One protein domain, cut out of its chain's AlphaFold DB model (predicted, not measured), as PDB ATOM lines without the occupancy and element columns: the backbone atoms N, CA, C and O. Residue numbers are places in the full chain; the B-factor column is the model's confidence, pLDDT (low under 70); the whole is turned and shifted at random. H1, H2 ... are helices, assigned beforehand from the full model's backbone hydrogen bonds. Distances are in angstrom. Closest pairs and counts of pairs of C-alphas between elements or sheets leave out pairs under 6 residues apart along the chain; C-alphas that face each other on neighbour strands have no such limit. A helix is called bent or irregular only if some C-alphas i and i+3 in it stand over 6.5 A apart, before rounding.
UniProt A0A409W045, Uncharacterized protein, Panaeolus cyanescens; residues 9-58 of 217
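What this domain is: This is residues 9 to 58 of the 217 residues of an uncharacterized protein of Panaeolus cyanescens (UniProt A0A409W045). The printed part is a flat, open zigzag shaped like an N: the long helix H1 runs one way, a corner at the short helix H2 turns the chain, the extended link of residues 32 to 42 folds back between H1 and H3, and H3 then runs nearly the same way as H1. H1 and H3 are two separate strokes with the link between them; no helix touches another, and residues 9 to 14 of H1 stick out free at one end. The printed part has 50 residues with three named helices in the order H1, H2, H3 and no named strand, and its class is all helix. It is loose, with a radius of gyration of the C-alphas of 12.4 A, and the C-alphas span 37 by 29 by 8 A.

Where its parts are: H1 is residues 9 to 25, from C-alpha 9 at (-22.873, -1.071, -59.295) to C-alpha 25 at (-28.763, -4.493, -37.830), 22.5 A from first to last C-alpha. H1 is neither bent nor irregular, but only just: C-alphas 22 and 25 are 6.3 A apart. H2 is residues 27 to 31. Residues 32 to 42 follow, and z falls from C-alpha 32 at (-28.190, -15.778, -30.735) to C-alpha 42 at (-33.912, -21.416, -57.413). H3 is residues 43 to 56, 20.4 A from first to last C-alpha, and ends with C-alpha 56 at (-28.678, -24.887, -36.549).

How they stand to each other: H1 and H2 are joined by a tight link of 1 residue, Trp 26. They are close but not clearly touching, with 2 pairs of C-alphas within 8 A; the closest C-alphas are those of Ser 22 and Ile 30, 7.6 A apart. Their centres are 16.0 A apart. A long link of 11 residues leads from H2 to H3, and these two helices are apart, with no C-alpha of the one within 8 A of the other. H1 and H3 are apart too, with no C-alpha of the one within 8 A of the other. In H1 and H2 every pair of O of residue i and N of residue i+4 is within hydrogen-bond range. In H3 9 of 10 such pairs are.

The domain as a whole: The outline is flat. The two C-alphas farthest apart are those of Ala 9 and Ser 58, the first and last printed residues, at 39.0 A. The printed part runs from residue 9 to residue 58 without a cut. Residues 9 to 14, which belong to H1, stand free. The mean pLDDT of the printed part is 93.0, and it is under 70 at residues 57 to 58.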
ATOM      1  N   ALA A   9     -22.525  -2.072 -60.304       97.69
ATOM      2  CA  ALA A   9     -22.873  -1.071 -59.295       97.69
ATOM      3  C   ALA A   9     -24.049  -1.508 -58.401       97.69
ATOM      4  O   ALA A   9     -24.045  -1.239 -57.198       97.69
ATOM      5  N   ALA A  10     -25.052  -2.180 -58.976       97.19
ATOM      6  CA  ALA A  10     -26.193  -2.694 -58.226       97.19
ATOM      7  C   ALA A  10     -25.775  -3.877 -57.343       97.19
ATOM      8  O   ALA A  10     -26.165  -3.924 -56.176       97.19
ATOM      9  N   TYR A  11     -24.919  -4.762 -57.866       97.62
ATOM     10  CA  TYR A  11     -24.348  -5.877 -57.112       97.62
ATOM     11  C   TYR A  11     -23.568  -5.390 -55.887       97.62
ATOM     12  O   TYR A  11     -23.869  -5.798 -54.767       97.62
ATOM     13  N   ARG A  12     -22.653  -4.423 -56.057       98.25
ATOM     14  CA  ARG A  12     -21.907  -3.835 -54.929       98.25
ATOM     15  C   ARG A  12     -22.814  -3.196 -53.883       98.25
ATOM     16  O   ARG A  12     -22.551  -3.321 -52.691       98.25
ATOM     17  N   ARG A  13     -23.880  -2.508 -54.307       98.00
ATOM     18  CA  ARG A  13     -24.845  -1.903 -53.376       98.00
ATOM     19  C   ARG A  13     -25.582  -2.968 -52.571       98.00
ATOM     20  O   ARG A  13     -25.762  -2.795 -51.370       98.00
ATOM     21  N   ALA A  14     -26.017  -4.043 -53.224       97.69
ATOM     22  CA  ALA A  14     -26.688  -5.144 -52.551       97.69
ATOM     23  C   ALA A  14     -25.754  -5.845 -51.560       97.69
ATOM     24  O   ALA A  14     -26.151  -6.063 -50.419       97.69
ATOM     25  N   GLU A  15     -24.510  -6.109 -51.960       98.19
ATOM     26  CA  GLU A  15     -23.492  -6.729 -51.110       98.19
ATOM     27  C   GLU A  15     -23.174  -5.864 -49.882       98.19
ATOM     28  O   GLU A  15     -23.253  -6.347 -48.755       98.19
ATOM     29  N   ALA A  16     -22.941  -4.560 -50.073       97.94
ATOM     30  CA  ALA A  16     -22.716  -3.626 -48.970       97.94
ATOM     31  C   ALA A  16     -23.921  -3.546 -48.017       97.94
ATOM     32  O   ALA A  16     -23.755  -3.447 -46.802       97.94
ATOM     33  N   ASN A  17     -25.147  -3.608 -48.548       97.94
ATOM     34  CA  ASN A  17     -26.353  -3.638 -47.722       97.94
ATOM     35  C   ASN A  17     -26.469  -4.955 -46.940       97.94
ATOM     36  O   ASN A  17     -26.775  -4.939 -45.752       97.94
ATOM     37  N   PHE A  18     -26.183  -6.095 -47.568       97.94
ATOM     38  CA  PHE A  18     -26.180  -7.393 -46.893       97.94
ATOM     39  C   PHE A  18     -25.152  -7.442 -45.763       97.94
ATOM     40  O   PHE A  18     -25.478  -7.887 -44.663       97.94
ATOM     41  N   GLU A  19     -23.946  -6.924 -45.995       98.19
ATOM     42  CA  GLU A  19     -22.912  -6.804 -44.968       98.19
ATOM     43  C   GLU A  19     -23.335  -5.853 -43.841       98.19
ATOM     44  O   GLU A  19     -23.148  -6.150 -42.662       98.19
ATOM     45  N   TYR A  20     -23.959  -4.722 -44.169       98.19
ATOM     46  CA  TYR A  20     -24.486  -3.795 -43.169       98.19
ATOM     47  C   TYR A  20     -25.584  -4.437 -42.305       98.19
ATOM     48  O   TYR A  20     -25.567  -4.315 -41.075       98.19
ATOM     49  N   LEU A  21     -26.520  -5.156 -42.929       97.81
ATOM     50  CA  LEU A  21     -27.590  -5.867 -42.234       97.81
ATOM     51  C   LEU A  21     -27.030  -6.968 -41.331       97.81
ATOM     52  O   LEU A  21     -27.418  -7.042 -40.165       97.81
ATOM     53  N   SER A  22     -26.085  -7.775 -41.820       97.25
ATOM     54  CA  SER A  22     -25.498  -8.867 -41.040       97.25
ATOM     55  C   SER A  22     -24.622  -8.363 -39.886       97.25
ATOM     56  O   SER A  22     -24.704  -8.876 -38.772       97.25
ATOM     57  N   SER A  23     -23.814  -7.324 -40.114       97.44
ATOM     58  CA  SER A  23     -22.832  -6.841 -39.136       97.44
ATOM     59  C   SER A  23     -23.383  -5.839 -38.124       97.44
ATOM     60  O   SER A  23     -22.842  -5.746 -37.018       97.44
ATOM     61  N   LYS A  24     -24.429  -5.075 -38.471       97.31
ATOM     62  CA  LYS A  24     -24.979  -4.024 -37.600       97.31
ATOM     63  C   LYS A  24     -26.410  -4.289 -37.176       97.31
ATOM     64  O   LYS A  24     -26.676  -4.321 -35.981       97.31
ATOM     65  N   VAL A  25     -27.321  -4.469 -38.131       97.56
ATOM     66  CA  VAL A  25     -28.763  -4.493 -37.830       97.56
ATOM     67  C   VAL A  25     -29.172  -5.796 -37.143       97.56
ATOM     68  O   VAL A  25     -29.903  -5.767 -36.159       97.56
ATOM     69  N   TRP A  26     -28.677  -6.939 -37.620       96.38
ATOM     70  CA  TRP A  26     -29.058  -8.268 -37.119       96.38
ATOM     71  C   TRP A  26     -27.971  -8.950 -36.300       96.38
ATOM     72  O   TRP A  26     -28.102 -10.124 -35.962       96.38
ATOM     73  N   LYS A  27     -26.920  -8.214 -35.930       97.25
ATOM     74  CA  LYS A  27     -25.780  -8.740 -35.174       97.25
ATOM     75  C   LYS A  27     -26.213  -9.499 -33.919       97.25
ATOM     76  O   LYS A  27     -25.726 -10.594 -33.670       97.25
ATOM     77  N   GLU A  28     -27.137  -8.941 -33.136       94.81
ATOM     78  CA  GLU A  28     -27.610  -9.589 -31.906       94.81
ATOM     79  C   GLU A  28     -28.376 -10.885 -32.173       94.81
ATOM     80  O   GLU A  28     -28.189 -11.859 -31.450       94.81
ATOM     81  N   LEU A  29     -29.203 -10.924 -33.221       88.44
ATOM     82  CA  LEU A  29     -29.937 -12.129 -33.611       88.44
ATOM     83  C   LEU A  29     -28.981 -13.208 -34.121       88.44
ATOM     84  O   LEU A  29     -29.094 -14.363 -33.719       88.44
ATOM     85  N   ILE A  30     -28.004 -12.827 -34.947       93.19
ATOM     86  CA  ILE A  30     -26.980 -13.743 -35.460       93.19
ATOM     87  C   ILE A  30     -26.135 -14.306 -34.311       93.19
ATOM     88  O   ILE A  30     -25.900 -15.509 -34.252       93.19
ATOM     89  N   ASN A  31     -25.770 -13.474 -33.330       92.06
ATOM     90  CA  ASN A  31     -25.080 -13.922 -32.117       92.06
ATOM     91  C   ASN A  31     -25.920 -14.889 -31.265       92.06
ATOM     92  O   ASN A  31     -25.358 -15.681 -30.515       92.06
ATOM     93  N   ARG A  32     -27.254 -14.833 -31.371       85.62
ATOM     94  CA  ARG A  32     -28.190 -15.778 -30.735       85.62
ATOM     95  C   ARG A  32     -28.461 -17.027 -31.586       85.62
ATOM     96  O   ARG A  32     -29.308 -17.828 -31.211       85.62
ATOM     97  N   GLY A  33     -27.758 -17.197 -32.707       85.81
ATOM     98  CA  GLY A  33     -27.856 -18.369 -33.579       85.81
ATOM     99  C   GLY A  33     -28.664 -18.158 -34.862       85.81
ATOM    100  O   GLY A  33     -28.750 -19.082 -35.669       85.81
ATOM    101  N   ALA A  34     -29.227 -16.967 -35.101       89.44
ATOM    102  CA  ALA A  34     -29.931 -16.697 -36.354       89.44
ATOM    103  C   ALA A  34     -28.972 -16.707 -37.562       89.44
ATOM    104  O   ALA A  34     -27.810 -16.310 -37.476       89.44
ATOM    105  N   GLY A  35     -29.473 -17.140 -38.719       91.81
ATOM    106  CA  GLY A  35     -28.755 -17.095 -39.991       91.81
ATOM    107  C   GLY A  35     -29.312 -16.020 -40.921       91.81
ATOM    108  O   GLY A  35     -30.514 -15.771 -40.941       91.81
ATOM    109  N   ILE A  36     -28.445 -15.415 -41.731       95.25
ATOM    110  CA  ILE A  36     -28.845 -14.615 -42.893       95.25
ATOM    111  C   ILE A  36     -28.362 -15.324 -44.159       95.25
ATOM    112  O   ILE A  36     -27.201 -15.720 -44.252       95.25
ATOM    113  N   HIS A  37     -29.250 -15.479 -45.139       96.62
ATOM    114  CA  HIS A  37     -28.956 -16.184 -46.382       96.62
ATOM    115  C   HIS A  37     -29.323 -15.337 -47.603       96.62
ATOM    116  O   HIS A  37     -30.290 -14.574 -47.587       96.62
ATOM    117  N   ARG A  38     -28.546 -15.484 -48.681       97.56
ATOM    118  CA  ARG A  38     -28.869 -14.913 -49.996       97.56
ATOM    119  C   ARG A  38     -29.788 -15.886 -50.735       97.56
ATOM    120  O   ARG A  38     -29.444 -17.056 -50.877       97.56
ATOM    121  N   PHE A  39     -30.930 -15.404 -51.215       97.44
ATOM    122  CA  PHE A  39     -31.880 -16.208 -51.986       97.44
ATOM    123  C   PHE A  39     -31.722 -15.948 -53.489       97.44
ATOM    124  O   PHE A  39     -31.860 -14.801 -53.920       97.44
ATOM    125  N   TYR A  40     -31.460 -17.000 -54.269       97.50
ATOM    126  CA  TYR A  40     -31.140 -16.934 -55.706       97.50
ATOM    127  C   TYR A  40     -32.308 -17.348 -56.612       97.50
ATOM    128  O   TYR A  40     -32.077 -17.739 -57.750       97.50
ATOM    129  N   ASN A  41     -33.542 -17.348 -56.096       95.19
ATOM    130  CA  ASN A  41     -34.742 -17.707 -56.860       95.19
ATOM    131  C   ASN A  41     -34.676 -19.083 -57.555       95.19
ATOM    132  O   ASN A  41     -35.274 -19.314 -58.601       95.19
ATOM    133  N   THR A  42     -33.935 -20.021 -56.968       97.25
ATOM    134  CA  THR A  42     -33.912 -21.416 -57.413       97.25
ATOM    135  C   THR A  42     -34.448 -22.303 -56.304       97.25
ATOM    136  O   THR A  42     -34.178 -22.046 -55.124       97.25
ATOM    137  N   GLN A  43     -35.143 -23.383 -56.673       96.31
ATOM    138  CA  GLN A  43     -35.595 -24.409 -55.728       96.31
ATOM    139  C   GLN A  43     -34.434 -24.903 -54.857       96.31
ATOM    140  O   GLN A  43     -34.559 -24.990 -53.640       96.31
ATOM    141  N   ARG A  44     -33.264 -25.120 -55.471       97.06
ATOM    142  CA  ARG A  44     -32.041 -25.511 -54.764       97.06
ATOM    143  C   ARG A  44     -31.650 -24.515 -53.670       97.06
ATOM    144  O   ARG A  44     -31.343 -24.936 -52.562       97.06
ATOM    145  N   SER A  45     -31.675 -23.210 -53.955       97.00
ATOM    146  CA  SER A  45     -31.359 -22.191 -52.944       97.00
ATOM    147  C   SER A  45     -32.403 -22.120 -51.827       97.00
ATOM    148  O   SER A  45     -32.030 -21.892 -50.683       97.00
ATOM    149  N   ALA A  46     -33.685 -22.351 -52.131       96.25
ATOM    150  CA  ALA A  46     -34.737 -22.408 -51.116       96.25
ATOM    151  C   ALA A  46     -34.511 -23.581 -50.151       96.25
ATOM    152  O   ALA A  46     -34.477 -23.375 -48.940       96.25
ATOM    153  N   ILE A  47     -34.284 -24.781 -50.695       95.50
ATOM    154  CA  ILE A  47     -34.022 -25.997 -49.910       95.50
ATOM    155  C   ILE A  47     -32.779 -25.805 -49.038       95.50
ATOM    156  O   ILE A  47     -32.845 -26.003 -47.834       95.50
ATOM    157  N   GLN A  48     -31.685 -25.286 -49.601       96.06
ATOM    158  CA  GLN A  48     -30.456 -25.049 -48.839       96.06
ATOM    159  C   GLN A  48     -30.653 -24.090 -47.649       96.06
ATOM    160  O   GLN A  48     -30.002 -24.251 -46.614       96.06
ATOM    161  N   ILE A  49     -31.513 -23.073 -47.785       95.06
ATOM    162  CA  ILE A  49     -31.842 -22.151 -46.685       95.06
ATOM    163  C   ILE A  49     -32.623 -22.880 -45.591       95.06
ATOM    164  O   ILE A  49     -32.343 -22.668 -44.411       95.06
ATOM    165  N   ILE A  50     -33.571 -23.736 -45.979       91.88
ATOM    166  CA  ILE A  50     -34.353 -24.559 -45.053       91.88
ATOM    167  C   ILE A  50     -33.424 -25.520 -44.308       91.88
ATOM    168  O   ILE A  50     -33.396 -25.477 -43.082       91.88
ATOM    169  N   ASP A  51     -32.587 -26.275 -45.020       90.38
ATOM    170  CA  ASP A  51     -31.632 -27.222 -44.432       90.38
ATOM    171  C   ASP A  51     -30.691 -26.520 -43.444       90.38
ATOM    172  O   ASP A  51     -30.561 -26.922 -42.292       90.38
ATOM    173  N   SER A  52     -30.119 -25.378 -43.847       90.50
ATOM    174  CA  SER A  52     -29.236 -24.585 -42.979       90.50
ATOM    175  C   SER A  52     -29.941 -24.041 -41.734       90.50
ATOM    176  O   SER A  52     -29.281 -23.745 -40.733       90.50
ATOM    177  N   SER A  53     -31.255 -23.822 -41.821       86.62
ATOM    178  CA  SER A  53     -32.067 -23.377 -40.692       86.62
ATOM    179  C   SER A  53     -32.358 -24.552 -39.765       86.62
ATOM    180  O   SER A  53     -32.205 -24.403 -38.559       86.62
ATOM    181  N   ILE A  54     -32.688 -25.725 -40.306       83.31
ATOM    182  CA  ILE A  54     -32.957 -26.944 -39.534       83.31
ATOM    183  C   ILE A  54     -31.692 -27.411 -38.795       83.31
ATOM    184  O   ILE A  54     -31.753 -27.618 -37.590       83.31
ATOM    185  N   ASP A  55     -30.530 -27.453 -39.455       81.19
ATOM    186  CA  ASP A  55     -29.262 -27.924 -38.862       81.19
ATOM    187  C   ASP A  55     -28.808 -27.111 -37.638       81.19
ATOM    188  O   ASP A  55     -28.179 -27.633 -36.716       81.19
ATOM    189  N   LYS A  56     -29.085 -25.802 -37.633       71.69
ATOM    190  CA  LYS A  56     -28.678 -24.887 -36.549       71.69
ATOM    191  C   LYS A  56     -29.686 -24.827 -35.417       71.69
ATOM    192  O   LYS A  56     -29.360 -24.392 -34.311       71.69
ATOM    193  N   THR A  57     -30.912 -25.227 -35.705       65.88
ATOM    194  CA  THR A  57     -31.975 -25.265 -34.732       65.88
ATOM    195  C   THR A  57     -31.810 -26.557 -33.950       65.88
ATOM    196  O   THR A  57     -32.120 -27.630 -34.448       65.88
ATOM    197  N   SER A  58     -31.239 -26.468 -32.745       59.22
ATOM    198  CA  SER A  58     -31.041 -27.618 -31.857       59.22
ATOM    199  C   SER A  58     -32.278 -28.515 -31.864       59.22
ATOM    200  O   SER A  58     -33.368 -28.020 -31.567       59.22
TER     201      SER A  58